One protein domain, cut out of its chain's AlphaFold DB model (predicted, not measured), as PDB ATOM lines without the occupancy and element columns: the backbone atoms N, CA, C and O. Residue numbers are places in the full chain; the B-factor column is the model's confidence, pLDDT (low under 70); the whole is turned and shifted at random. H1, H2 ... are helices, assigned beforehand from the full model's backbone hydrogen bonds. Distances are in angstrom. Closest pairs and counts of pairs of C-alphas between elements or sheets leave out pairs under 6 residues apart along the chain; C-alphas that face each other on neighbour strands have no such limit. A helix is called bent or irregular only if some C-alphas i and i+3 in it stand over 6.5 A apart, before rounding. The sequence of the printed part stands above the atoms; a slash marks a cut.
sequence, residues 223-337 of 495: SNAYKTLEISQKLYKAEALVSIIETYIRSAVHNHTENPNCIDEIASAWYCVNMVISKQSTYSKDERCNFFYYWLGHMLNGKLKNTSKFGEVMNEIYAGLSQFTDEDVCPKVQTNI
ATOM      1  N   SER A 223      17.296 -49.089 -14.903       80.81
ATOM      2  CA  SER A 223      17.127 -47.626 -14.996       80.81
ATOM      3  C   SER A 223      17.918 -47.036 -16.170       80.81
ATOM      4  O   SER A 223      17.424 -46.170 -16.887       80.81
ATOM      5  N   ASN A 224      19.114 -47.561 -16.472       76.88
ATOM      6  CA  ASN A 224      19.865 -47.131 -17.662       76.88
ATOM      7  C   ASN A 224      19.159 -47.502 -18.981       76.88
ATOM      8  O   ASN A 224      19.223 -46.739 -19.948       76.88
ATOM      9  N   ALA A 225      18.480 -48.654 -19.026       83.06
ATOM     10  CA  ALA A 225      17.699 -49.053 -20.192       83.06
ATOM     11  C   ALA A 225      16.508 -48.104 -20.409       83.06
ATOM     12  O   ALA A 225      16.312 -47.621 -21.522       83.06
ATOM     13  N   TYR A 226      15.779 -47.754 -19.343       86.25
ATOM     14  CA  TYR A 226      14.653 -46.816 -19.420       86.25
ATOM     15  C   TYR A 226      15.075 -45.396 -19.797       86.25
ATOM     16  O   TYR A 226      14.484 -44.821 -20.708       86.25
ATOM     17  N   LYS A 227      16.168 -44.877 -19.223       83.69
ATOM     18  CA  LYS A 227      16.732 -43.567 -19.603       83.69
ATOM     19  C   LYS A 227      17.028 -43.464 -21.096       83.69
ATOM     20  O   LYS A 227      16.860 -42.402 -21.687       83.69
ATOM     21  N   THR A 228      17.458 -44.561 -21.723       80.00
ATOM     22  CA  THR A 228      17.704 -44.599 -23.174       80.00
ATOM     23  C   THR A 228      16.414 -44.372 -23.968       80.00
ATOM     24  O   THR A 228      16.431 -43.681 -24.987       80.00
ATOM     25  N   LEU A 229      15.288 -44.909 -23.490       85.50
ATOM     26  CA  LEU A 229      13.972 -44.718 -24.100       85.50
ATOM     27  C   LEU A 229      13.425 -43.312 -23.839       85.50
ATOM     28  O   LEU A 229      12.889 -42.696 -24.753       85.50
ATOM     29  N   GLU A 230      13.634 -42.761 -22.644       85.56
ATOM     30  CA  GLU A 230      13.207 -41.400 -22.288       85.56
ATOM     31  C   GLU A 230      13.880 -40.323 -23.146       85.56
ATOM     32  O   GLU A 230      13.228 -39.389 -23.603       85.56
ATOM     33  N   ILE A 231      15.181 -40.457 -23.430       79.88
ATOM     34  CA  ILE A 231      15.893 -39.483 -24.274       79.88
ATOM     35  C   ILE A 231      15.679 -39.712 -25.775       79.88
ATOM     36  O   ILE A 231      16.131 -38.897 -26.582       79.88
ATOM     37  N   SER A 232      15.022 -40.808 -26.170       77.56
ATOM     38  CA  SER A 232      14.874 -41.197 -27.577       77.56
ATOM     39  C   SER A 232      14.162 -40.127 -28.405       77.56
ATOM     40  O   SER A 232      14.580 -39.862 -29.527       77.56
ATOM     41  N   GLN A 233      13.163 -39.450 -27.832       81.56
ATOM     42  CA  GLN A 233      12.471 -38.325 -28.458       81.56
ATOM     43  C   GLN A 233      13.458 -37.225 -28.853       81.56
ATOM     44  O   GLN A 233      13.510 -36.815 -30.008       81.56
ATOM     45  N   LYS A 234      14.321 -36.798 -27.927       81.81
ATOM     46  CA  LYS A 234      15.323 -35.760 -28.206       81.81
ATOM     47  C   LYS A 234      16.304 -36.173 -29.310       81.81
ATOM     48  O   LYS A 234      16.786 -35.316 -30.042       81.81
ATOM     49  N   LEU A 235      16.618 -37.462 -29.407       70.75
ATOM     50  CA  LEU A 235      17.620 -37.977 -30.342       70.75
ATOM     51  C   LEU A 235      17.059 -38.280 -31.734       70.75
ATOM     52  O   LEU A 235      17.766 -38.085 -32.716       70.75
ATOM     53  N   TYR A 236      15.822 -38.775 -31.818       81.06
ATOM     54  CA  TYR A 236      15.297 -39.408 -33.031       81.06
ATOM     55  C   TYR A 236      14.002 -38.788 -33.553       81.06
ATOM     56  O   TYR A 236      13.530 -39.205 -34.602       81.06
ATOM     57  N   LYS A 237      13.441 -37.764 -32.898       84.38
ATOM     58  CA  LYS A 237      12.205 -37.104 -33.356       84.38
ATOM     59  C   LYS A 237      12.263 -36.595 -34.802       84.38
ATOM     60  O   LYS A 237      11.240 -36.545 -35.472       84.38
ATOM     61  N   ALA A 238      13.446 -36.219 -35.289       81.56
ATOM     62  CA  ALA A 238      13.638 -35.734 -36.658       81.56
ATOM     63  C   ALA A 238      13.770 -36.854 -37.714       81.56
ATOM     64  O   ALA A 238      13.882 -36.561 -38.903       81.56
ATOM     65  N   GLU A 239      13.784 -38.127 -37.310       80.19
ATOM     66  CA  GLU A 239      13.914 -39.256 -38.233       80.19
ATOM     67  C   GLU A 239      12.631 -39.454 -39.047       80.19
ATOM     68  O   GLU A 239      11.529 -39.522 -38.502       80.19
ATOM     69  N   ALA A 240      12.765 -39.634 -40.363       84.94
ATOM     70  CA  ALA A 240      11.614 -39.743 -41.264       84.94
ATOM     71  C   ALA A 240      10.662 -40.896 -40.887       84.94
ATOM     72  O   ALA A 240       9.443 -40.765 -40.987       84.94
ATOM     73  N   LEU A 241      11.212 -42.022 -40.414       86.06
ATOM     74  CA  LEU A 241      10.413 -43.168 -39.982       86.06
ATOM     75  C   LEU A 241       9.626 -42.875 -38.694       86.06
ATOM     76  O   LEU A 241       8.526 -43.401 -38.536       86.06
ATOM     77  N   VAL A 242      10.139 -42.013 -37.807       88.06
ATOM     78  CA  VAL A 242       9.433 -41.614 -36.579       88.06
ATOM     79  C   VAL A 242       8.152 -40.870 -36.928       88.06
ATOM     80  O   VAL A 242       7.095 -41.255 -36.437       88.06
ATOM     81  N   SER A 243       8.195 -39.917 -37.862       88.25
ATOM     82  CA  SER A 243       6.984 -39.219 -38.319       88.25
ATOM     83  C   SER A 243       5.938 -40.168 -38.914       88.25
ATOM     84  O   SER A 243       4.742 -39.966 -38.719       88.25
ATOM     85  N   ILE A 244       6.363 -41.233 -39.605       90.69
ATOM     86  CA  ILE A 244       5.438 -42.257 -40.115       90.69
ATOM     87  C   ILE A 244       4.821 -43.032 -38.944       90.69
ATOM     88  O   ILE A 244       3.599 -43.163 -38.886       90.69
ATOM     89  N   ILE A 245       5.627 -43.498 -37.984       92.38
ATOM     90  CA  ILE A 245       5.149 -44.218 -36.790       92.38
ATOM     91  C   ILE A 245       4.144 -43.365 -35.998       92.38
ATOM     92  O   ILE A 245       3.095 -43.873 -35.596       92.38
ATOM     93  N   GLU A 246       4.407 -42.067 -35.828       91.62
ATOM     94  CA  GLU A 246       3.515 -41.137 -35.125       91.62
ATOM     95  C   GLU A 246       2.094 -41.134 -35.696       91.62
ATOM     96  O   GLU A 246       1.139 -41.033 -34.929       91.62
ATOM     97  N   THR A 247       1.918 -41.265 -37.017       91.56
ATOM     98  CA  THR A 247       0.575 -41.277 -37.629       91.56
ATOM     99  C   THR A 247      -0.263 -42.481 -37.182       91.56
ATOM    100  O   THR A 247      -1.454 -42.337 -36.881       91.56
ATOM    101  N   TYR A 248       0.367 -43.650 -37.051       91.75
ATOM    102  CA  TYR A 248      -0.283 -44.867 -36.565       91.75
ATOM    103  C   TYR A 248      -0.563 -44.787 -35.064       91.75
ATOM    104  O   TYR A 248      -1.665 -45.123 -34.629       91.75
ATOM    105  N   ILE A 249       0.390 -44.274 -34.279       92.06
ATOM    106  CA  ILE A 249       0.201 -44.077 -32.835       92.06
ATOM    107  C   ILE A 249      -0.902 -43.062 -32.557       92.06
ATOM    108  O   ILE A 249      -1.769 -43.316 -31.727       92.06
ATOM    109  N   ARG A 250      -0.923 -41.937 -33.279       90.62
ATOM    110  CA  ARG A 250      -1.954 -40.901 -33.151       90.62
ATOM    111  C   ARG A 250      -3.346 -41.484 -33.347       90.62
ATOM    112  O   ARG A 250      -4.229 -41.204 -32.545       90.62
ATOM    113  N   SER A 251      -3.513 -42.328 -34.361       86.19
ATOM    114  CA  SER A 251      -4.781 -43.013 -34.629       86.19
ATOM    115  C   SER A 251      -5.178 -43.961 -33.489       86.19
ATOM    116  O   SER A 251      -6.352 -44.018 -33.135       86.19
ATOM    117  N   ALA A 252      -4.206 -44.648 -32.880       85.81
ATOM    118  CA  ALA A 252      -4.430 -45.572 -31.770       85.81
ATOM    119  C   ALA A 252      -4.748 -44.874 -30.435       85.81
ATOM    120  O   ALA A 252      -5.481 -45.420 -29.623       85.81
ATOM    121  N   VAL A 253      -4.214 -43.677 -30.169       85.19
ATOM    122  CA  VAL A 253      -4.369 -43.032 -28.848       85.19
ATOM    123  C   VAL A 253      -5.374 -41.879 -28.821       85.19
ATOM    124  O   VAL A 253      -5.793 -41.482 -27.737       85.19
ATOM    125  N   HIS A 254      -5.810 -41.363 -29.977       81.25
ATOM    126  CA  HIS A 254      -6.663 -40.167 -30.097       81.25
ATOM    127  C   HIS A 254      -7.897 -40.165 -29.173       81.25
ATOM    128  O   HIS A 254      -8.257 -39.134 -28.605       81.25
ATOM    129  N   ASN A 255      -8.545 -41.317 -28.984       82.38
ATOM    130  CA  ASN A 255      -9.752 -41.412 -28.156       82.38
ATOM    131  C   ASN A 255      -9.462 -41.636 -26.662       82.38
ATOM    132  O   ASN A 255     -10.365 -41.493 -25.838       82.38
ATOM    133  N   HIS A 256      -8.211 -41.922 -26.301       83.88
ATOM    134  CA  HIS A 256      -7.832 -42.425 -24.978       83.88
ATOM    135  C   HIS A 256      -6.955 -41.466 -24.160       83.88
ATOM    136  O   HIS A 256      -6.935 -41.571 -22.934       83.88
ATOM    137  N   THR A 257      -6.274 -40.509 -24.801       77.81
ATOM    138  CA  THR A 257      -5.422 -39.490 -24.152       77.81
ATOM    139  C   THR A 257      -5.775 -38.077 -24.625       77.81
ATOM    140  O   THR A 257      -6.238 -37.888 -25.747       77.81
ATOM    141  N   GLU A 258      -5.580 -37.077 -23.762       70.00
ATOM    142  CA  GLU A 258      -5.647 -35.642 -24.116       70.00
ATOM    143  C   GLU A 258      -4.260 -35.027 -24.306       70.00
ATOM    144  O   GLU A 258      -4.146 -33.865 -24.685       70.00
ATOM    145  N   ASN A 259      -3.202 -35.798 -24.047       70.12
ATOM    146  CA  ASN A 259      -1.830 -35.333 -24.115       70.12
ATOM    147  C   ASN A 259      -1.207 -35.722 -25.470       70.12
ATOM    148  O   ASN A 259      -0.790 -36.869 -25.634       70.12
ATOM    149  N   PRO A 260      -1.117 -34.804 -26.449       65.94
ATOM    150  CA  PRO A 260      -0.538 -35.109 -27.755       65.94
ATOM    151  C   PRO A 260       0.975 -35.365 -27.692       65.94
ATOM    152  O   PRO A 260       1.507 -35.983 -28.612       65.94
ATOM    153  N   ASN A 261       1.650 -34.944 -26.614       73.69
ATOM    154  CA  ASN A 261       3.103 -35.070 -26.445       73.69
ATOM    155  C   ASN A 261       3.545 -36.496 -26.085       73.69
ATOM    156  O   ASN A 261       4.733 -36.773 -26.039       73.69
ATOM    157  N   CYS A 262       2.626 -37.429 -25.808       82.94
ATOM    158  CA  CYS A 262       3.024 -38.830 -25.644       82.94
ATOM    159  C   CYS A 262       3.246 -39.533 -26.993       82.94
ATOM    160  O   CYS A 262       3.868 -40.589 -27.043       82.94
ATOM    161  N   ILE A 263       2.722 -38.988 -28.097       88.44
ATOM    162  CA  ILE A 263       2.753 -39.648 -29.410       88.44
ATOM    163  C   ILE A 263       4.181 -39.696 -29.963       88.44
ATOM    164  O   ILE A 263       4.631 -40.756 -30.404       88.44
ATOM    165  N   ASP A 264       4.892 -38.572 -29.919       88.19
ATOM    166  CA  ASP A 264       6.269 -38.462 -30.402       88.19
ATOM    167  C   ASP A 264       7.261 -39.174 -29.471       88.19
ATOM    168  O   ASP A 264       8.210 -39.796 -29.955       88.19
ATOM    169  N   GLU A 265       7.001 -39.189 -28.158       91.25
ATOM    170  CA  GLU A 265       7.715 -40.041 -27.194       91.25
ATOM    171  C   GLU A 265       7.619 -41.531 -27.580       91.25
ATOM    172  O   GLU A 265       8.646 -42.197 -27.739       91.25
ATOM    173  N   ILE A 266       6.401 -42.060 -27.782       94.25
ATOM    174  CA  ILE A 266       6.184 -43.476 -28.132       94.25
ATOM    175  C   ILE A 266       6.863 -43.824 -29.459       94.25
ATOM    176  O   ILE A 266       7.552 -44.844 -29.556       94.25
ATOM    177  N   ALA A 267       6.659 -42.995 -30.485       93.44
ATOM    178  CA  ALA A 267       7.185 -43.249 -31.820       93.44
ATOM    179  C   ALA A 267       8.720 -43.279 -31.831       93.44
ATOM    180  O   ALA A 267       9.329 -44.187 -32.408       93.44
ATOM    181  N   SER A 268       9.347 -42.338 -31.122       90.94
ATOM    182  CA  SER A 268      10.803 -42.261 -31.001       90.94
ATOM    183  C   SER A 268      11.384 -43.435 -30.209       90.94
ATOM    184  O   SER A 268      12.408 -43.997 -30.607       90.94
ATOM    185  N   ALA A 269      10.715 -43.868 -29.135       94.06
ATOM    186  CA  ALA A 269      11.147 -45.019 -28.347       94.06
ATOM    187  C   ALA A 269      11.039 -46.325 -29.147       94.06
ATOM    188  O   ALA A 269      11.961 -47.145 -29.119       94.06
ATOM    189  N   TRP A 270       9.965 -46.500 -29.924       93.88
ATOM    190  CA  TRP A 270       9.814 -47.652 -30.815       93.88
ATOM    191  C   TRP A 270      10.908 -47.694 -31.886       93.88
ATOM    192  O   TRP A 270      11.509 -48.749 -32.115       93.88
ATOM    193  N   TYR A 271      11.205 -46.547 -32.506       89.94
ATOM    194  CA  TYR A 271      12.307 -46.423 -33.458       89.94
ATOM    195  C   TYR A 271      13.650 -46.769 -32.805       89.94
ATOM    196  O   TYR A 271      14.400 -47.593 -33.329       89.94
ATOM    197  N   CYS A 272      13.934 -46.211 -31.627       88.25
ATOM    198  CA  CYS A 272      15.167 -46.475 -30.892       88.25
ATOM    199  C   CYS A 272      15.358 -47.977 -30.626       88.25
ATOM    200  O   CYS A 272      16.400 -48.544 -30.956       88.25
ATOM    201  N   VAL A 273      14.331 -48.652 -30.108       89.88
ATOM    202  CA  VAL A 273      14.391 -50.080 -29.764       89.88
ATOM    203  C   VAL A 273      14.629 -50.953 -30.993       89.88
ATOM    204  O   VAL A 273      15.458 -51.864 -30.955       89.88
ATOM    205  N   ASN A 274      13.933 -50.670 -32.093       88.50
ATOM    206  CA  ASN A 274      13.898 -51.568 -33.247       88.50
ATOM    207  C   ASN A 274      14.913 -51.234 -34.341       88.50
ATOM    208  O   ASN A 274      15.296 -52.134 -35.087       88.50
ATOM    209  N   MET A 275      15.382 -49.989 -34.432       83.69
ATOM    210  CA  MET A 275      16.285 -49.539 -35.503       83.69
ATOM    211  C   MET A 275      17.689 -49.196 -35.015       83.69
ATOM    212  O   MET A 275      18.634 -49.264 -35.807       83.69
ATOM    213  N   VAL A 276      17.832 -48.844 -33.732       81.62
ATOM    214  CA  VAL A 276      19.108 -48.431 -33.135       81.62
ATOM    215  C   VAL A 276      19.645 -49.520 -32.210       81.62
ATOM    216  O   VAL A 276      20.694 -50.097 -32.489       81.62
ATOM    217  N   ILE A 277      18.917 -49.845 -31.140       82.12
ATOM    218  CA  ILE A 277      19.349 -50.812 -30.121       82.12
ATOM    219  C   ILE A 277      19.480 -52.217 -30.715       82.12
ATOM    220  O   ILE A 277      20.437 -52.927 -30.408       82.12
ATOM    221  N   SER A 278      18.565 -52.606 -31.608       79.12
ATOM    222  CA  SER A 278      18.602 -53.901 -32.304       79.12
ATOM    223  C   SER A 278      19.930 -54.175 -33.022       79.12
ATOM    224  O   SER A 278      20.355 -55.324 -33.080       79.12
ATOM    225  N   LYS A 279      20.615 -53.128 -33.503       76.25
ATOM    226  CA  LYS A 279      21.883 -53.216 -34.247       76.25
ATOM    227  C   LYS A 279      23.129 -53.124 -33.362       76.25
ATOM    228  O   LYS A 279      24.229 -53.378 -33.841       76.25
ATOM    229  N   GLN A 280      22.982 -52.728 -32.098       68.56
ATOM    230  CA  GLN A 280      24.103 -52.484 -31.178       68.56
ATOM    231  C   GLN A 280      24.435 -53.688 -30.283       68.56
ATOM    232  O   GLN A 280      25.407 -53.632 -29.533       68.56
ATOM    233  N   SER A 281      23.650 -54.772 -30.349       61.78
ATOM    234  CA  SER A 281      23.841 -56.028 -29.595       61.78
ATOM    235  C   SER A 281      23.958 -55.872 -28.069       61.78
ATOM    236  O   SER A 281      24.387 -56.797 -27.384       61.78
ATOM    237  N   THR A 282      23.574 -54.720 -27.518       69.75
ATOM    238  CA  THR A 282      23.624 -54.424 -26.076       69.75
ATOM    239  C   THR A 282      22.535 -55.145 -25.294       69.75
ATOM    240  O   THR A 282      22.745 -55.511 -24.141       69.75
ATOM    241  N   TYR A 283      21.390 -55.379 -25.934       82.12
ATOM    242  CA  TYR A 283      20.250 -56.089 -25.372       82.12
ATOM    243  C   TYR A 283      19.792 -57.169 -26.348       82.12
ATOM    244  O   TYR A 283      19.669 -56.923 -27.556       82.12
ATOM    245  N   SER A 284      19.477 -58.355 -25.826       88.69
ATOM    246  CA  SER A 284      18.756 -59.362 -26.606       88.69
ATOM    247  C   SER A 284      17.409 -58.808 -27.085       88.69
ATOM    248  O   SER A 284      16.881 -57.836 -26.530       88.69
ATOM    249  N   LYS A 285      16.828 -59.436 -28.114       90.00
ATOM    250  CA  LYS A 285      15.492 -59.077 -28.609       90.00
ATOM    251  C   LYS A 285      14.465 -59.078 -27.478       90.00
ATOM    252  O   LYS A 285      13.749 -58.100 -27.297       90.00
ATOM    253  N   ASP A 286      14.465 -60.129 -26.669       88.94
ATOM    254  CA  ASP A 286      13.585 -60.235 -25.513       88.94
ATOM    255  C   ASP A 286      13.789 -59.088 -24.514       88.94
ATOM    256  O   ASP A 286      12.814 -58.489 -24.068       88.94
ATOM    257  N   GLU A 287      15.030 -58.743 -24.165       90.94
ATOM    258  CA  GLU A 287      15.307 -57.674 -23.196       90.94
ATOM    259  C   GLU A 287      14.825 -56.311 -23.703       90.94
ATOM    260  O   GLU A 287      14.028 -55.666 -23.022       90.94
ATOM    261  N   ARG A 288      15.227 -55.888 -24.913       92.19
ATOM    262  CA  ARG A 288      14.842 -54.569 -25.451       92.19
ATOM    263  C   ARG A 288      13.327 -54.418 -25.613       92.19
ATOM    264  O   ARG A 288      12.785 -53.346 -25.359       92.19
ATOM    265  N   CYS A 289      12.636 -55.498 -25.978       93.69
ATOM    266  CA  CYS A 289      11.189 -55.474 -26.159       93.69
ATOM    267  C   CYS A 289      10.424 -55.477 -24.838       93.69
ATOM    268  O   CYS A 289       9.398 -54.808 -24.741       93.69
ATOM    269  N   ASN A 290      10.933 -56.164 -23.809       94.31
ATOM    270  CA  ASN A 290      10.364 -56.059 -22.466       94.31
ATOM    271  C   ASN A 290      10.599 -54.661 -21.872       94.31
ATOM    272  O   ASN A 290       9.668 -54.097 -21.304       94.31
ATOM    273  N   PHE A 291      11.778 -54.055 -22.069       94.94
ATOM    274  CA  PHE A 291      12.010 -52.665 -21.657       94.94
ATOM    275  C   PHE A 291      11.046 -51.697 -22.337       94.94
ATOM    276  O   PHE A 291      10.439 -50.879 -21.655       94.94
ATOM    277  N   PHE A 292      10.843 -51.823 -23.652       96.00
ATOM    278  CA  PHE A 292       9.849 -51.012 -24.352       96.00
ATOM    279  C   PHE A 292       8.435 -51.219 -23.793       96.00
ATOM    280  O   PHE A 292       7.748 -50.242 -23.520       96.00
ATOM    281  N   TYR A 293       8.017 -52.471 -23.580       96.06
ATOM    282  CA  TYR A 293       6.695 -52.795 -23.035       96.06
ATOM    283  C   TYR A 293       6.451 -52.132 -21.675       96.06
ATOM    284  O   TYR A 293       5.418 -51.489 -21.469       96.06
ATOM    285  N   TYR A 294       7.409 -52.261 -20.755       96.25
ATOM    286  CA  TYR A 294       7.271 -51.700 -19.418       96.25
ATOM    287  C   TYR A 294       7.411 -50.180 -19.387       96.25
ATOM    288  O   TYR A 294       6.693 -49.522 -18.637       96.25
ATOM    289  N   TRP A 295       8.279 -49.615 -20.226       96.25
ATOM    290  CA  TRP A 295       8.392 -48.169 -20.396       96.25
ATOM    291  C   TRP A 295       7.104 -47.566 -20.955       96.25
ATOM    292  O   TRP A 295       6.603 -46.592 -20.405       96.25
ATOM    293  N   LEU A 296       6.531 -48.177 -21.997       95.38
ATOM    294  CA  LEU A 296       5.310 -47.704 -22.640       95.38
ATOM    295  C   LEU A 296       4.154 -47.649 -21.642       95.38
ATOM    296  O   LEU A 296       3.507 -46.615 -21.504       95.38
ATOM    297  N   GLY A 297       3.903 -48.745 -20.925       93.50
ATOM    298  CA  GLY A 297       2.798 -48.767 -19.971       93.50
ATOM    299  C   GLY A 297       3.025 -47.846 -18.768       93.50
ATOM    300  O   GLY A 297       2.076 -47.208 -18.319       93.50
ATOM    301  N   HIS A 298       4.269 -47.698 -18.299       91.94
ATOM    302  CA  HIS A 298       4.611 -46.709 -17.273       91.94
ATOM    303  C   HIS A 298       4.367 -45.279 -17.770       91.94
ATOM    304  O   HIS A 298       3.749 -44.484 -17.077       91.94
ATOM    305  N   MET A 299       4.777 -44.964 -18.999       89.25
ATOM    306  CA  MET A 299       4.569 -43.651 -19.611       89.25
ATOM    307  C   MET A 299       3.076 -43.317 -19.763       89.25
ATOM    308  O   MET A 299       2.687 -42.167 -19.571       89.25
ATOM    309  N   LEU A 300       2.223 -44.303 -20.062       89.25
ATOM    310  CA  LEU A 300       0.768 -44.112 -20.136       89.25
ATOM    311  C   LEU A 300       0.104 -43.949 -18.760       89.25
ATOM    312  O   LEU A 300      -1.030 -43.463 -18.684       89.25
ATOM    313  N   ASN A 301       0.770 -44.346 -17.674       84.00
ATOM    314  CA  ASN A 301       0.231 -44.218 -16.327       84.00
ATOM    315  C   ASN A 301      -0.031 -42.735 -16.006       84.00
ATOM    316  O   ASN A 301       0.828 -41.881 -16.191       84.00
ATOM    317  N   GLY A 302      -1.252 -42.404 -15.586       79.44
ATOM    318  CA  GLY A 302      -1.665 -41.016 -15.339       79.44
ATOM    319  C   GLY A 302      -1.907 -40.151 -16.588       79.44
ATOM    320  O   GLY A 302      -2.399 -39.035 -16.439       79.44
ATOM    321  N   LYS A 303      -1.638 -40.648 -17.808       84.56
ATOM    322  CA  LYS A 303      -1.902 -39.931 -19.077       84.56
ATOM    323  C   LYS A 303      -3.199 -40.369 -19.778       84.56
ATOM    324  O   LYS A 303      -3.619 -39.739 -20.746       84.56
ATOM    325  N   LEU A 304      -3.846 -41.440 -19.312       85.56
ATOM    326  CA  LEU A 304      -5.103 -41.941 -19.882       85.56
ATOM    327  C   LEU A 304      -6.326 -41.237 -19.287       85.56
ATOM    328  O   LEU A 304      -6.432 -41.101 -18.070       85.56
ATOM    329  N   LYS A 305      -7.311 -40.915 -20.136       86.38
ATOM    330  CA  LYS A 305      -8.638 -40.423 -19.711       86.38
ATOM    331  C   LYS A 305      -9.344 -41.411 -18.780       86.38
ATOM    332  O   LYS A 305     -10.052 -41.015 -17.860       86.38
ATOM    333  N   ASN A 306      -9.175 -42.707 -19.045       86.62
ATOM    334  CA  ASN A 306      -9.767 -43.784 -18.266       86.62
ATOM    335  C   ASN A 306      -8.741 -44.900 -18.036       86.62
ATOM    336  O   ASN A 306      -8.421 -45.668 -18.942       86.62
ATOM    337  N   THR A 307      -8.258 -45.029 -16.803       85.88
ATOM    338  CA  THR A 307      -7.249 -46.029 -16.420       85.88
ATOM    339  C   THR A 307      -7.744 -47.473 -16.534       85.88
ATOM    340  O   THR A 307      -6.934 -48.369 -16.758       85.88
ATOM    341  N   SER A 308      -9.060 -47.724 -16.480       87.75
ATOM    342  CA  SER A 308      -9.623 -49.070 -16.709       87.75
ATOM    343  C   SER A 308      -9.431 -49.569 -18.146       87.75
ATOM    344  O   SER A 308      -9.487 -50.769 -18.401       87.75
ATOM    345  N   LYS A 309      -9.154 -48.655 -19.085       90.81
ATOM    346  CA  LYS A 309      -8.868 -48.957 -20.491       90.81
ATOM    347  C   LYS A 309      -7.390 -49.229 -20.761       90.81
ATOM    348  O   LYS A 309      -7.030 -49.454 -21.907       90.81
ATOM    349  N   PHE A 310      -6.536 -49.263 -19.737       92.06
ATOM    350  CA  PHE A 310      -5.089 -49.431 -19.896       92.06
ATOM    351  C   PHE A 310      -4.692 -50.577 -20.845       92.06
ATOM    352  O   PHE A 310      -3.965 -50.347 -21.810       92.06
ATOM    353  N   GLY A 311      -5.208 -51.791 -20.624       92.12
ATOM    354  CA  GLY A 311      -4.900 -52.939 -21.483       92.12
ATOM    355  C   GLY A 311      -5.388 -52.770 -22.928       92.12
ATOM    356  O   GLY A 311      -4.685 -53.143 -23.861       92.12
ATOM    357  N   GLU A 312      -6.559 -52.155 -23.124       92.50
ATOM    358  CA  GLU A 312      -7.114 -51.831 -24.447       92.50
ATOM    359  C   GLU A 312      -6.211 -50.845 -25.195       92.50
ATOM    360  O   GLU A 312      -5.812 -51.123 -26.323       92.50
ATOM    361  N   VAL A 313      -5.778 -49.772 -24.529       92.75
ATOM    362  CA  VAL A 313      -4.869 -48.774 -25.111       92.75
ATOM    363  C   VAL A 313      -3.513 -49.380 -25.461       92.75
ATOM    364  O   VAL A 313      -3.001 -49.150 -26.556       92.75
ATOM    365  N   MET A 314      -2.938 -50.198 -24.570       94.38
ATOM    366  CA  MET A 314      -1.704 -50.936 -24.862       94.38
ATOM    367  C   MET A 314      -1.868 -51.790 -26.129       94.38
ATOM    368  O   MET A 314      -1.014 -51.752 -27.012       94.38
ATOM    369  N   ASN A 315      -2.983 -52.517 -26.257       94.06
ATOM    370  CA  ASN A 315      -3.258 -53.353 -27.428       94.06
ATOM    371  C   ASN A 315      -3.410 -52.536 -28.717       94.06
ATOM    372  O   ASN A 315      -2.886 -52.944 -29.753       94.06
ATOM    373  N   GLU A 316      -4.106 -51.399 -28.671       93.06
ATOM    374  CA  GLU A 316      -4.286 -50.513 -29.827       93.06
ATOM    375  C   GLU A 316      -2.956 -49.903 -30.286       93.06
ATOM    376  O   GLU A 316      -2.655 -49.911 -31.482       93.06
ATOM    377  N   ILE A 317      -2.112 -49.463 -29.348       94.62
ATOM    378  CA  ILE A 317      -0.764 -48.963 -29.653       94.62
ATOM    379  C   ILE A 317       0.067 -50.056 -30.327       94.62
ATOM    380  O   ILE A 317       0.610 -49.835 -31.409       94.62
ATOM    381  N   TYR A 318       0.128 -51.261 -29.751       94.38
ATOM    382  CA  TYR A 318       0.862 -52.374 -30.360       94.38
ATOM    383  C   TYR A 318       0.272 -52.814 -31.707       94.38
ATOM    384  O   TYR A 318       1.018 -53.278 -32.570       94.38
ATOM    385  N   ALA A 319      -1.035 -52.652 -31.931       92.19
ATOM    386  CA  ALA A 319      -1.647 -52.881 -33.236       92.19
ATOM    387  C   ALA A 319      -1.183 -51.841 -34.272       92.19
ATOM    388  O   ALA A 319      -0.818 -52.224 -35.384       92.19
ATOM    389  N   GLY A 320      -1.107 -50.558 -33.906       92.19
ATOM    390  CA  GLY A 320      -0.529 -49.516 -34.762       92.19
ATOM    391  C   GLY A 320       0.951 -49.761 -35.071       92.19
ATOM    392  O   GLY A 320       1.381 -49.652 -36.216       92.19
ATOM    393  N   LEU A 321       1.723 -50.189 -34.070       92.31
ATOM    394  CA  LEU A 321       3.146 -50.514 -34.218       92.31
ATOM    395  C   LEU A 321       3.396 -51.792 -35.032       92.31
ATOM    396  O   LEU A 321       4.456 -51.933 -35.642       92.31
ATOM    397  N   SER A 322       2.421 -52.704 -35.088       86.44
ATOM    398  CA  SER A 322       2.550 -53.967 -35.827       86.44
ATOM    399  C   SER A 322       2.661 -53.801 -37.348       86.44
ATOM    400  O   SER A 322       2.976 -54.759 -38.041       86.44
ATOM    401  N   GLN A 323       2.467 -52.587 -37.869       84.69
ATOM    402  CA  GLN A 323       2.709 -52.266 -39.279       84.69
ATOM    403  C   GLN A 323       4.204 -52.259 -39.642       84.69
ATOM    404  O   GLN A 323       4.553 -52.309 -40.816       84.69
ATOM    405  N   PHE A 324       5.088 -52.207 -38.642       82.88
ATOM    406  CA  PHE A 324       6.538 -52.091 -38.818       82.88
ATOM    407  C   PHE A 324       7.286 -53.371 -38.418       82.88
ATOM    408  O   PHE A 324       8.400 -53.289 -37.909       82.88
ATOM    409  N   THR A 325       6.667 -54.549 -38.555       68.50
ATOM    410  CA  THR A 325       7.218 -55.814 -38.040       68.50
ATOM    411  C   THR A 325       8.120 -56.540 -39.032       68.50
ATOM    412  O   THR A 325       7.665 -56.889 -40.115       68.50
ATOM    413  N   ASP A 326       9.320 -56.893 -38.570       74.19
ATOM    414  CA  ASP A 326      10.249 -57.864 -39.165       74.19
ATOM    415  C   ASP A 326      10.704 -58.887 -38.099       74.19
ATOM    416  O   ASP A 326      10.414 -58.726 -36.907       74.19
ATOM    417  N   GLU A 327      11.456 -59.927 -38.492       72.62
ATOM    418  CA  GLU A 327      11.962 -60.968 -37.572       72.62
ATOM    419  C   GLU A 327      12.770 -60.411 -36.391       72.62
ATOM    420  O   GLU A 327      12.734 -60.992 -35.308       72.62
ATOM    421  N   ASP A 328      13.425 -59.261 -36.539       80.81
ATOM    422  CA  ASP A 328      14.205 -58.615 -35.475       80.81
ATOM    423  C   ASP A 328      13.438 -57.529 -34.698       80.81
ATOM    424  O   ASP A 328      13.937 -57.007 -33.695       80.81
ATOM    425  N   VAL A 329      12.201 -57.216 -35.092       86.81
ATOM    426  CA  VAL A 329      11.361 -56.194 -34.447       86.81
ATOM    427  C   VAL A 329      10.604 -56.784 -33.262       86.81
ATOM    428  O   VAL A 329      10.281 -57.977 -33.223       86.81
ATOM    429  N   CYS A 330      10.324 -55.949 -32.265       90.12
ATOM    430  CA  CYS A 330       9.532 -56.340 -31.115       90.12
ATOM    431  C   CYS A 330       8.181 -56.936 -31.511       90.12
ATOM    432  O   CYS A 330       7.476 -56.371 -32.349       90.12
ATOM    433  N   PRO A 331       7.813 -58.086 -30.920       88.88
ATOM    434  CA  PRO A 331       6.604 -58.784 -31.311       88.88
ATOM    435  C   PRO A 331       5.365 -57.978 -30.923       88.88
ATOM    436  O   PRO A 331       5.383 -57.172 -29.987       88.88
ATOM    437  N   LYS A 332       4.259 -58.256 -31.614       89.25
ATOM    438  CA  LYS A 332       2.938 -57.789 -31.199       89.25
ATOM    439  C   LYS A 332       2.641 -58.287 -29.784       89.25
ATOM    440  O   LYS A 332       2.858 -59.458 -29.473       89.25
ATOM    441  N   VAL A 333       2.094 -57.405 -28.957       88.69
ATOM    442  CA  VAL A 333       1.643 -57.734 -27.606       88.69
ATOM    443  C   VAL A 333       0.123 -57.698 -27.553       88.69
ATOM    444  O   VAL A 333      -0.513 -56.847 -28.173       88.69
ATOM    445  N   GLN A 334      -0.450 -58.640 -26.807       87.81
ATOM    446  CA  GLN A 334      -1.847 -58.623 -26.407       87.81
ATOM    447  C   GLN A 334      -1.918 -58.806 -24.893       87.81
ATOM    448  O   GLN A 334      -1.390 -59.780 -24.356       87.81
ATOM    449  N   THR A 335      -2.547 -57.859 -24.207       88.25
ATOM    450  CA  THR A 335      -2.637 -57.821 -22.752       88.25
ATOM    451  C   THR A 335      -4.035 -57.417 -22.297       88.25
ATOM    452  O   THR A 335      -4.708 -56.603 -22.923       88.25
ATOM    453  N   ASN A 336      -4.493 -58.019 -21.208       86.56
ATOM    454  CA  ASN A 336      -5.762 -57.721 -20.547       86.56
ATOM    455  C   ASN A 336      -5.559 -57.345 -19.072       86.56
ATOM    456  O   ASN A 336      -6.522 -57.333 -18.309       86.56
ATOM    457  N   ILE A 337      -4.314 -57.088 -18.665       89.31
ATOM    458  CA  ILE A 337      -3.994 -56.727 -17.287       89.31
ATOM    459  C   ILE A 337      -4.339 -55.262 -17.027       89.31
ATOM    460  O   ILE A 337      -4.222 -54.415 -17.917       89.31
TER     461      ILE A 337
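What this domain is: This is residues 223 to 337 of the 495 residues of the protein "KIR protein" of Plasmodium coatneyi (UniProt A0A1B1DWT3). Four longer helices make a compact body of two pairs: H4 and H5 lie side by side as a hairpin, and H3 and H6 run opposite ways as a second pair, with H3 crossing H4. Two short helices, H1 and H2, pack on H4, H1 also on H5. The printed part has 115 residues, with six named helices in the order H1 to H6 and no named strand; the class is all helix. The whole is compact, with a radius of gyration of the C-alphas of 13.0 A, and rounded, spanning 37 by 29 by 27 A.

Where its parts are: The longest helix, H4, is residues 261 to 280, 27.7 A from first to last C-alpha, from (3.103, -35.070, -26.445) to (24.103, -52.484, -31.178). H4 has a kink of 30 degrees near residue 273; it is neither bent nor irregular, but only just: C-alphas 274 and 277 are 6.3 A apart. H5 is residues 285 to 300, 22.6 A, and H3 is residues 240 to 253, 20.5 A. H6, residues 307 to 324, is 27.0 A long, ends at C-alpha 324 at (6.538, -52.091, -38.818), and is irregular, with C-alphas 308 and 311 7.8 A apart. H1 is residues 223 to 230, 10.4 A, and H2 is residues 232 to 236, 5.8 A; C-alpha 223 is at (17.127, -47.626, -14.996).

How they stand to each other: H4 is the hub, touching four other helices. H4 and H5 form a helical hairpin, at a shallow tilt of 11 degrees, opposite ways; their closest C-alphas, of Val 273 and Arg 288, are 6.2 A apart. H3 touches H4, with residues 263 to 271 of H4 alone, at a steep tilt of 49 degrees, opposite ways; the closest C-alphas are those of Glu 246 and Ala 267, 5.4 A. H3 touches H6 at a shallow tilt of 34 degrees, only just short of steep, opposite ways, with the C-alphas of Tyr 248 and Gly 320 closest at 5.0 A. H5 and H6, also a helical hairpin, only just touch, with 3 pairs of C-alphas within 8 A, the closest those of Gly 297 and Met 314 at 7.0 A. H4 and H6 are near each other. H1 touches H4, Leu 229 to Ala 269 being the closest C-alphas at 5.1 A, and H5, Tyr 226 to Trp 295 at 6.5 A. H2 touches H4, with the C-alphas of Gln 233 and Ser 268 closest at 5.0 A. H1 and H3 are apart, as are H3 and H5. Every O i to N i+4 pair is within hydrogen-bond range in H2 and H5; in H1 it is 3 of 4, in H3 8 of 10, in H4 11 of 16 and in H6 10 of 14.

The domain as a whole: The two C-alphas farthest apart, those of Ser 281 and Asn 306, are 37.5 A apart. The printed part has no cut and no long link. Residues 325 to 337 hold no named element. The mean pLDDT of the printed part is 86.1; residue 260, residues 280 to 282 and residue 325 are under 70.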